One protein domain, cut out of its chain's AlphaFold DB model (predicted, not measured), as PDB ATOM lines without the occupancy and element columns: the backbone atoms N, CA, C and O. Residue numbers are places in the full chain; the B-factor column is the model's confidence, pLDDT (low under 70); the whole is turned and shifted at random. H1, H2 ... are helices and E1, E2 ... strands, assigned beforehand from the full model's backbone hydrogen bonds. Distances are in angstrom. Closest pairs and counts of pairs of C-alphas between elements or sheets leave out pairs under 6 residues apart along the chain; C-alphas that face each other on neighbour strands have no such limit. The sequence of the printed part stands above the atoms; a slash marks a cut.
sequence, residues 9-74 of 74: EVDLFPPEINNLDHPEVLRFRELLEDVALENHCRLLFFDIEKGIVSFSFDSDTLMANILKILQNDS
ATOM      1  N   GLU A   9      28.079   2.806  42.875       94.50
ATOM      2  CA  GLU A   9      26.708   2.627  43.346       94.50
ATOM      3  C   GLU A   9      25.861   2.086  42.195       94.50
ATOM      4  O   GLU A   9      25.882   2.638  41.091       94.50
ATOM      5  N   VAL A  10      25.144   0.992  42.441       93.62
ATOM      6  CA  VAL A  10      24.317   0.316  41.433       93.62
ATOM      7  C   VAL A  10      22.941   0.040  42.014       93.62
ATOM      8  O   VAL A  10      22.820  -0.640  43.032       93.62
ATOM      9  N   ASP A  11      21.905   0.543  41.347       94.62
ATOM     10  CA  ASP A  11      20.514   0.177  41.616       94.62
ATOM     11  C   ASP A  11      20.268  -1.242  41.085       94.62
ATOM     12  O   ASP A  11      20.131  -1.453  39.878       94.62
ATOM     13  N   LEU A  12      20.339  -2.227  41.983       93.88
ATOM     14  CA  LEU A  12      20.352  -3.648  41.627       93.88
ATOM     15  C   LEU A  12      19.135  -4.404  42.166       93.88
ATOM     16  O   LEU A  12      18.694  -5.378  41.555       93.88
ATOM     17  N   PHE A  13      18.602  -3.982  43.311       95.50
ATOM     18  CA  PHE A  13      17.547  -4.689  44.025       95.50
ATOM     19  C   PHE A  13      16.322  -3.796  44.255       95.50
ATOM     20  O   PHE A  13      16.442  -2.574  44.285       95.50
ATOM     21  N   PRO A  14      15.134  -4.381  44.494       96.38
ATOM     22  CA  PRO A  14      13.987  -3.623  44.976       96.38
ATOM     23  C   PRO A  14      14.311  -2.857  46.273       96.38
ATOM     24  O   PRO A  14      15.078  -3.360  47.104       96.38
ATOM     25  N   PRO A  15      13.701  -1.682  46.504       95.56
ATOM     26  CA  PRO A  15      14.032  -0.820  47.639       95.56
ATOM     27  C   PRO A  15      13.727  -1.439  49.010       95.56
ATOM     28  O   PRO A  15      14.217  -0.957  50.033       95.56
ATOM     29  N   GLU A  16      12.928  -2.508  49.057       96.19
ATOM     30  CA  GLU A  16      12.654  -3.279  50.268       96.19
ATOM     31  C   GLU A  16      13.864  -4.119  50.718       96.19
ATOM     32  O   GLU A  16      13.975  -4.459  51.901       96.19
ATOM     33  N   ILE A  17      14.785  -4.438  49.802       95.38
ATOM     34  CA  ILE A  17      16.032  -5.136  50.113       95.38
ATOM     35  C   ILE A  17      17.048  -4.103  50.607       95.38
ATOM     36  O   ILE A  17      17.692  -3.394  49.839       95.38
ATOM     37  N   ASN A  18      17.174  -4.013  51.928       93.94
ATOM     38  CA  ASN A  18      18.007  -3.014  52.600       93.94
ATOM     39  C   ASN A  18      18.819  -3.611  53.763       93.94
ATOM     40  O   ASN A  18      18.920  -3.019  54.837       93.94
ATOM     41  N   ASN A  19      19.290  -4.851  53.618       94.00
ATOM     42  CA  ASN A  19      20.095  -5.495  54.651       94.00
ATOM     43  C   ASN A  19      21.152  -6.424  54.048       94.00
ATOM     44  O   ASN A  19      20.900  -7.095  53.046       94.00
ATOM     45  N   LEU A  20      22.313  -6.480  54.701       95.06
ATOM     46  CA  LEU A  20      23.467  -7.272  54.270       95.06
ATOM     47  C   LEU A  20      23.279  -8.787  54.419       95.06
ATOM     48  O   LEU A  20      23.956  -9.546  53.733       95.06
ATOM     49  N   ASP A  21      22.350  -9.225  55.269       96.38
ATOM     50  CA  ASP A  21      22.072 -10.642  55.525       96.38
ATOM     51  C   ASP A  21      21.052 -11.236  54.535       96.38
ATOM     52  O   ASP A  21      20.707 -12.420  54.608       96.38
ATOM     53  N   HIS A  22      20.539 -10.432  53.597       95.75
ATOM     54  CA  HIS A  22      19.566 -10.896  52.621       95.75
ATOM     55  C   HIS A  22      20.236 -11.901  51.670       95.75
ATOM     56  O   HIS A  22      21.302 -11.600  51.129       95.75
ATOM     57  N   PRO A  23      19.624 -13.066  51.377       96.62
ATOM     58  CA  PRO A  23      20.266 -14.105  50.570       96.62
ATOM     59  C   PRO A  23      20.747 -13.633  49.192       96.62
ATOM     60  O   PRO A  23      21.763 -14.106  48.699       96.62
ATOM     61  N   GLU A  24      20.031 -12.705  48.557       95.44
ATOM     62  CA  GLU A  24      20.457 -12.118  47.276       95.44
ATOM     63  C   GLU A  24      21.661 -11.186  47.412       95.44
ATOM     64  O   GLU A  24      22.540 -11.204  46.555       95.44
ATOM     65  N   VAL A  25      21.726 -10.428  48.507       97.06
ATOM     66  CA  VAL A  25      22.828  -9.505  48.795       97.06
ATOM     67  C   VAL A  25      24.095 -10.290  49.119       97.06
ATOM     68  O   VAL A  25      25.157  -9.973  48.591       97.06
ATOM     69  N   LEU A  26      23.970 -11.371  49.896       97.56
ATOM     70  CA  LEU A  26      25.067 -12.298  50.177       97.56
ATOM     71  C   LEU A  26      25.618 -12.929  48.896       97.56
ATOM     72  O   LEU A  26      26.821 -12.873  48.665       97.56
ATOM     73  N   ARG A  27      24.747 -13.447  48.017       96.94
ATOM     74  CA  ARG A  27      25.179 -14.014  46.728       96.94
ATOM     75  C   ARG A  27      25.883 -12.990  45.839       96.94
ATOM     76  O   ARG A  27      26.840 -13.329  45.152       96.94
ATOM     77  N   PHE A  28      25.406 -11.746  45.824       96.31
ATOM     78  CA  PHE A  28      26.052 -10.693  45.044       96.31
ATOM     79  C   PHE A  28      27.410 -10.299  45.632       96.31
ATOM     80  O   PHE A  28      28.369 -10.094  44.893       96.31
ATOM     81  N   ARG A  29      27.520 -10.254  46.961       97.50
ATOM     82  CA  ARG A  29      28.796 -10.044  47.638       97.50
ATOM     83  C   ARG A  29      29.797 -11.157  47.321       97.50
ATOM     84  O   ARG A  29      30.929 -10.839  46.981       97.50
ATOM     85  N   GLU A  30      29.380 -12.421  47.389       97.81
ATOM     86  CA  GLU A  30      30.216 -13.574  47.019       97.81
ATOM     87  C   GLU A  30      30.734 -13.440  45.579       97.81
ATOM     88  O   GLU A  30      31.927 -13.597  45.343       97.81
ATOM     89  N   LEU A  31      29.877 -13.027  44.636       96.44
ATOM     90  CA  LEU A  31      30.289 -12.750  43.256       96.44
ATOM     91  C   LEU A  31      31.367 -11.656  43.171       96.44
ATOM     92  O   LEU A  31      32.334 -11.800  42.425       96.44
ATOM     93  N   LEU A  32      31.219 -10.554  43.911       96.44
ATOM     94  CA  LEU A  32      32.230  -9.492  43.936       96.44
ATOM     95  C   LEU A  32      33.541  -9.963  44.581       96.44
ATOM     96  O   LEU A  32      34.616  -9.558  44.138       96.44
ATOM     97  N   GLU A  33      33.473 -10.810  45.608       97.31
ATOM     98  CA  GLU A  33      34.646 -11.412  46.248       97.31
ATOM     99  C   GLU A  33      35.376 -12.380  45.297       97.31
ATOM    100  O   GLU A  33      36.607 -12.329  45.217       97.31
ATOM    101  N   ASP A  34      34.645 -13.170  44.504       97.50
ATOM    102  CA  ASP A  34      35.212 -14.023  43.451       97.50
ATOM    103  C   ASP A  34      35.907 -13.186  42.366       97.50
ATOM    104  O   ASP A  34      37.062 -13.445  42.018       97.50
ATOM    105  N   VAL A  35      35.261 -12.113  41.892       94.88
ATOM    106  CA  VAL A  35      35.869 -11.163  40.943       94.88
ATOM    107  C   VAL A  35      37.138 -10.541  41.530       94.88
ATOM    108  O   VAL A  35      38.135 -10.388  40.816       94.88
ATOM    109  N   ALA A  36      37.136 -10.201  42.822       95.56
ATOM    110  CA  ALA A  36      38.320  -9.667  43.485       95.56
ATOM    111  C   ALA A  36      39.474 -10.675  43.459       95.56
ATOM    112  O   ALA A  36      40.606 -10.328  43.110       95.56
ATOM    113  N   LEU A  37      39.178 -11.935  43.785       96.00
ATOM    114  CA  LEU A  37      40.154 -13.015  43.815       96.00
ATOM    115  C   LEU A  37      40.771 -13.260  42.432       96.00
ATOM    116  O   LEU A  37      41.998 -13.340  42.319       96.00
ATOM    117  N   GLU A  38      39.942 -13.326  41.389       95.88
ATOM    118  CA  GLU A  38      40.375 -13.505  39.996       95.88
ATOM    119  C   GLU A  38      41.269 -12.359  39.502       95.88
ATOM    120  O   GLU A  38      42.190 -12.581  38.716       95.88
ATOM    121  N   ASN A  39      41.034 -11.141  39.995       93.56
ATOM    122  CA  ASN A  39      41.802  -9.947  39.641       93.56
ATOM    123  C   ASN A  39      42.942  -9.640  40.629       93.56
ATOM    124  O   ASN A  39      43.571  -8.585  40.525       93.56
ATOM    125  N   HIS A  40      43.230 -10.554  41.566       94.81
ATOM    126  CA  HIS A  40      44.257 -10.401  42.602       94.81
ATOM    127  C   HIS A  40      44.129  -9.107  43.422       94.81
ATOM    128  O   HIS A  40      45.127  -8.472  43.770       94.81
ATOM    129  N   CYS A  41      42.897  -8.726  43.735       95.19
ATOM    130  CA  CYS A  41      42.553  -7.518  44.466       95.19
ATOM    131  C   CYS A  41      41.621  -7.861  45.647       95.19
ATOM    132  O   CYS A  41      41.369  -9.032  45.947       95.19
ATOM    133  N   ARG A  42      41.145  -6.853  46.377       95.50
ATOM    134  CA  ARG A  42      40.270  -7.006  47.545       95.50
ATOM    135  C   ARG A  42      39.047  -6.119  47.427       95.50
ATOM    136  O   ARG A  42      39.150  -4.964  47.024       95.50
ATOM    137  N   LEU A  43      37.907  -6.652  47.855       96.44
ATOM    138  CA  LEU A  43      36.714  -5.865  48.131       96.44
ATOM    139  C   LEU A  43      36.948  -5.079  49.431       96.44
ATOM    140  O   LEU A  43      37.046  -5.662  50.510       96.44
ATOM    141  N   LEU A  44      37.111  -3.762  49.318       95.25
ATOM    142  CA  LEU A  44      37.381  -2.867  50.447       95.25
ATOM    143  C   LEU A  44      36.109  -2.462  51.180       95.25
ATOM    144  O   LEU A  44      36.118  -2.272  52.395       95.25
ATOM    145  N   PHE A  45      35.029  -2.296  50.424       95.75
ATOM    146  CA  PHE A  45      33.759  -1.817  50.931       95.75
ATOM    147  C   PHE A  45      32.617  -2.514  50.207       95.75
ATOM    148  O   PHE A  45      32.694  -2.739  48.998       95.75
ATOM    149  N   PHE A  46      31.568  -2.824  50.961       96.62
ATOM    150  CA  PHE A  46      30.312  -3.349  50.455       96.62
ATOM    151  C   PHE A  46      29.196  -2.956  51.420       96.62
ATOM    152  O   PHE A  46      29.264  -3.291  52.605       96.62
ATOM    153  N   ASP A  47      28.189  -2.264  50.909       97.31
ATOM    154  CA  ASP A  47      26.995  -1.879  51.651       97.31
ATOM    155  C   ASP A  47      25.767  -1.874  50.735       97.31
ATOM    156  O   ASP A  47      25.890  -1.919  49.507       97.31
ATOM    157  N   ILE A  48      24.583  -1.834  51.336       97.44
ATOM    158  CA  ILE A  48      23.321  -1.702  50.617       97.44
ATOM    159  C   ILE A  48      22.412  -0.692  51.311       97.44
ATOM    160  O   ILE A  48      22.118  -0.822  52.498       97.44
ATOM    161  N   GLU A  49      21.910   0.272  50.540       97.06
ATOM    162  CA  GLU A  49      20.872   1.198  50.980       97.06
ATOM    163  C   GLU A  49      19.700   1.224  49.988       97.06
ATOM    164  O   GLU A  49      19.833   1.656  48.849       97.06
ATOM    165  N   LYS A  50      18.516   0.787  50.431       96.25
ATOM    166  CA  LYS A  50      17.255   0.787  49.664       96.25
ATOM    167  C   LYS A  50      17.421   0.211  48.256       96.25
ATOM    168  O   LYS A  50      17.025   0.836  47.276       96.25
ATOM    169  N   GLY A  51      18.006  -0.977  48.171       96.38
ATOM    170  CA  GLY A  51      18.231  -1.681  46.912       96.38
ATOM    171  C   GLY A  51      19.444  -1.213  46.100       96.38
ATOM    172  O   GLY A  51      19.855  -1.907  45.166       96.38
ATOM    173  N   ILE A  52      20.069  -0.099  46.490       96.94
ATOM    174  CA  ILE A  52      21.296   0.417  45.885       96.94
ATOM    175  C   ILE A  52      22.486  -0.229  46.585       96.94
ATOM    176  O   ILE A  52      22.668  -0.067  47.791       96.94
ATOM    177  N   VAL A  53      23.298  -0.965  45.831       96.81
ATOM    178  CA  VAL A  53      24.533  -1.567  46.337       96.81
ATOM    179  C   VAL A  53      25.690  -0.610  46.106       96.81
ATOM    180  O   VAL A  53      25.914  -0.175  44.976       96.81
ATOM    181  N   SER A  54      26.462  -0.356  47.157       96.31
ATOM    182  CA  SER A  54      27.663   0.473  47.112       96.31
ATOM    183  C   SER A  54      28.886  -0.387  47.405       96.31
ATOM    184  O   SER A  54      28.958  -1.040  48.445       96.31
ATOM    185  N   PHE A  55      29.870  -0.404  46.507       96.19
ATOM    186  CA  PHE A  55      31.076  -1.217  46.681       96.19
ATOM    187  C   PHE A  55      32.344  -0.547  46.148       96.19
ATOM    188  O   PHE A  55      32.299   0.388  45.346       96.19
ATOM    189  N   SER A  56      33.497  -1.024  46.620       96.12
ATOM    190  CA  SER A  56      34.814  -0.542  46.196       96.12
ATOM    191  C   SER A  56      35.858  -1.650  46.246       96.12
ATOM    192  O   SER A  56      35.871  -2.449  47.186       96.12
ATOM    193  N   PHE A  57      36.764  -1.662  45.271       95.81
ATOM    194  CA  PHE A  57      37.938  -2.531  45.235       95.81
ATOM    195  C   PHE A  57      39.225  -1.723  45.428       95.81
ATOM    196  O   PHE A  57      39.282  -0.549  45.074       95.81
ATOM    197  N   ASP A  58      40.292  -2.370  45.897       94.19
ATOM    198  CA  ASP A  58      41.640  -1.776  45.990       94.19
ATOM    199  C   ASP A  58      42.378  -1.674  44.636       94.19
ATOM    200  O   ASP A  58      43.555  -1.314  44.589       94.19
ATOM    201  N   SER A  59      41.692  -1.967  43.527       94.25
ATOM    202  CA  SER A  59      42.229  -1.910  42.167       94.25
ATOM    203  C   SER A  59      41.489  -0.879  41.319       94.25
ATOM    204  O   SER A  59      40.400  -1.139  40.803       94.25
ATOM    205  N   ASP A  60      42.131   0.269  41.083       91.56
ATOM    206  CA  ASP A  60      41.616   1.326  40.198       91.56
ATOM    207  C   ASP A  60      41.323   0.809  38.781       91.56
ATOM    208  O   ASP A  60      40.377   1.245  38.123       91.56
ATOM    209  N   THR A  61      42.121  -0.155  38.302       92.56
ATOM    210  CA  THR A  61      41.928  -0.765  36.977       92.56
ATOM    211  C   THR A  61      40.640  -1.582  36.931       92.56
ATOM    212  O   THR A  61      39.887  -1.475  35.962       92.56
ATOM    213  N   LEU A  62      40.359  -2.367  37.978       94.00
ATOM    214  CA  LEU A  62      39.113  -3.125  38.073       94.00
ATOM    215  C   LEU A  62      37.912  -2.178  38.181       94.00
ATOM    216  O   LEU A  62      36.956  -2.324  37.422       94.00
ATOM    217  N   MET A  63      38.001  -1.164  39.043       93.88
ATOM    218  CA  MET A  63      36.961  -0.143  39.210       93.88
ATOM    219  C   MET A  63      36.628   0.551  37.880       93.88
ATOM    220  O   MET A  63      35.460   0.650  37.501       93.88
ATOM    221  N   ALA A  64      37.643   0.961  37.114       92.94
ATOM    222  CA  ALA A  64      37.454   1.581  35.803       92.94
ATOM    223  C   ALA A  64      36.832   0.627  34.768       92.94
ATOM    224  O   ALA A  64      36.055   1.064  33.917       92.94
ATOM    225  N   ASN A  65      37.167  -0.664  34.813       92.00
ATOM    226  CA  ASN A  65      36.588  -1.660  33.911       92.00
ATOM    227  C   ASN A  65      35.116  -1.935  34.237       92.00
ATOM    228  O   ASN A  65      34.302  -1.974  33.318       92.00
ATOM    229  N   ILE A  66      34.764  -2.050  35.521       91.38
ATOM    230  CA  ILE A  66      33.372  -2.209  35.963       91.38
ATOM    231  C   ILE A  66      32.542  -0.991  35.550       91.38
ATOM    232  O   ILE A  66      31.479  -1.156  34.961       91.38
ATOM    233  N   LEU A  67      33.054   0.228  35.757       90.56
ATOM    234  CA  LEU A  67      32.375   1.453  35.316       90.56
ATOM    235  C   LEU A  67      32.084   1.454  33.812       90.56
ATOM    236  O   LEU A  67      30.988   1.830  33.407       90.56
ATOM    237  N   LYS A  68      33.027   0.998  32.977       90.50
ATOM    238  CA  LYS A  68      32.806   0.887  31.525       90.50
ATOM    239  C   LYS A  68      31.713  -0.120  31.175       90.50
ATOM    240  O   LYS A  68      30.987   0.110  30.218       90.50
ATOM    241  N   ILE A  69      31.622  -1.231  31.906       88.56
ATOM    242  CA  ILE A  69      30.574  -2.238  31.691       88.56
ATOM    243  C   ILE A  69      29.214  -1.632  32.041       88.56
ATOM    244  O   ILE A  69      28.331  -1.603  31.193       88.56
ATOM    245  N   LEU A  70      29.088  -1.052  33.237       86.69
ATOM    246  CA  LEU A  70      27.834  -0.466  33.720       86.69
ATOM    247  C   LEU A  70      27.355   0.718  32.863       86.69
ATOM    248  O   LEU A  70      26.158   0.902  32.678       86.69
ATOM    249  N   GLN A  71      28.273   1.515  32.310       83.44
ATOM    250  CA  GLN A  71      27.936   2.628  31.412       83.44
ATOM    251  C   GLN A  71      27.518   2.177  30.006       83.44
ATOM    252  O   GLN A  71      26.864   2.941  29.300       83.44
ATOM    253  N   ASN A  72      27.901   0.968  29.585       67.56
ATOM    254  CA  ASN A  72      27.564   0.437  28.264       67.56
ATOM    255  C   ASN A  72      26.198  -0.271  28.221       67.56
ATOM    256  O   ASN A  72      25.743  -0.601  27.129       67.56
ATOM    257  N   ASP A  73      25.542  -0.465  29.367       56.12
ATOM    258  CA  ASP A  73      24.175  -1.001  29.470       56.12
ATOM    259  C   ASP A  73      23.084   0.096  29.354       56.12
ATOM    260  O   ASP A  73      21.935  -0.119  29.742       56.12
ATOM    261  N   SER A  74      23.428   1.278  28.818       44.97
ATOM    262  CA  SER A  74      22.509   2.408  28.557       44.97
ATOM    263  C   SER A  74      22.020   2.493  27.111       44.97
ATOM    264  O   SER A  74      22.848   2.325  26.187       44.97
TER     265      SER A  74
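Overview. This is residues 9 to 74 of the 74 residues of an uncharacterized protein of Desulfobacteraceae bacterium 4484_190.2 (UniProt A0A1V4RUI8). A small sheet, made of a long hairpin of E2 and E3 with the short strand E1 beside E3, has one long helix, H1, packed along one face, while the other face is bare. A second helix, H2, leaves the end of E3 at residue 57 and slants away beyond the E1 side of the sheet, which it only grazes. The printed part has 66 residues with two named helices and three named strands in the order E1, H1, E2, E3, H2; the sheet runs E1, E3, E2, antiparallel throughout, and the class is mixed, helices and strands. The whole is compact, with a radius of gyration of the C-alphas of 11.9 A, and flat, spanning 32 by 27 by 14 A.

Arrangement. E3, residues 52 to 57, is the inner strand of the sheet. E2, residues 43 to 49, is an edge strand and forms a hairpin with E3; their directions stand at 171 degrees, antiparallel. N 47 and O 54 are within hydrogen-bond range at 2.9 A, as are N 56 and O 45 at 3.0 A. E1, residues 9 to 11, is the other edge strand, antiparallel to E3 at 147 degrees, with N 10 and O 53 2.9 A apart. H1, residues 23 to 38, is on the sheet at a height of 10.0 A, over E3 and E2, and runs along the strands, at 20 degrees to E2 on the local plane. The closest C-alphas of H1 and E2 are those of Glu 33 and Leu 43, 6.2 A apart. This gives two layers, a helix on one face of a sheet. E1, H1 and E2 form a split strand-helix-strand unit, two strands running the same way with E3 between them, and its crossover is right-handed. H2, residues 60 to 72, only grazes the sheet with its residues 62 to 70; the closest C-alphas of E3 and H2 are those of Phe 57 and Met 63, 6.6 A apart. H1 and H2 are apart. In H1 and H2 every O i to N i+4 pair is within hydrogen-bond range.

Along the chain. E2 measures 17.6 A from C-alpha 43 to C-alpha 49, E3 16.9 A and E1 6.9 A. H1 is 22.7 A long, from C-alpha 23 at (20.266, -14.105, 50.570) to C-alpha 38 at (40.375, -13.505, 39.996). H2 is 18.5 A long and ends at C-alpha 72, at (27.564, 0.437, 28.264).

Size, cuts and confidence. The C-alphas of Glu 16 and His 40 are the two farthest apart, at 33.3 A. The printed part has no cut. The link from E1 to H1, 11 residues, is long; the other three are tight. The mean pLDDT of the printed part is 93.1, and residues 72 to 74 are under 70.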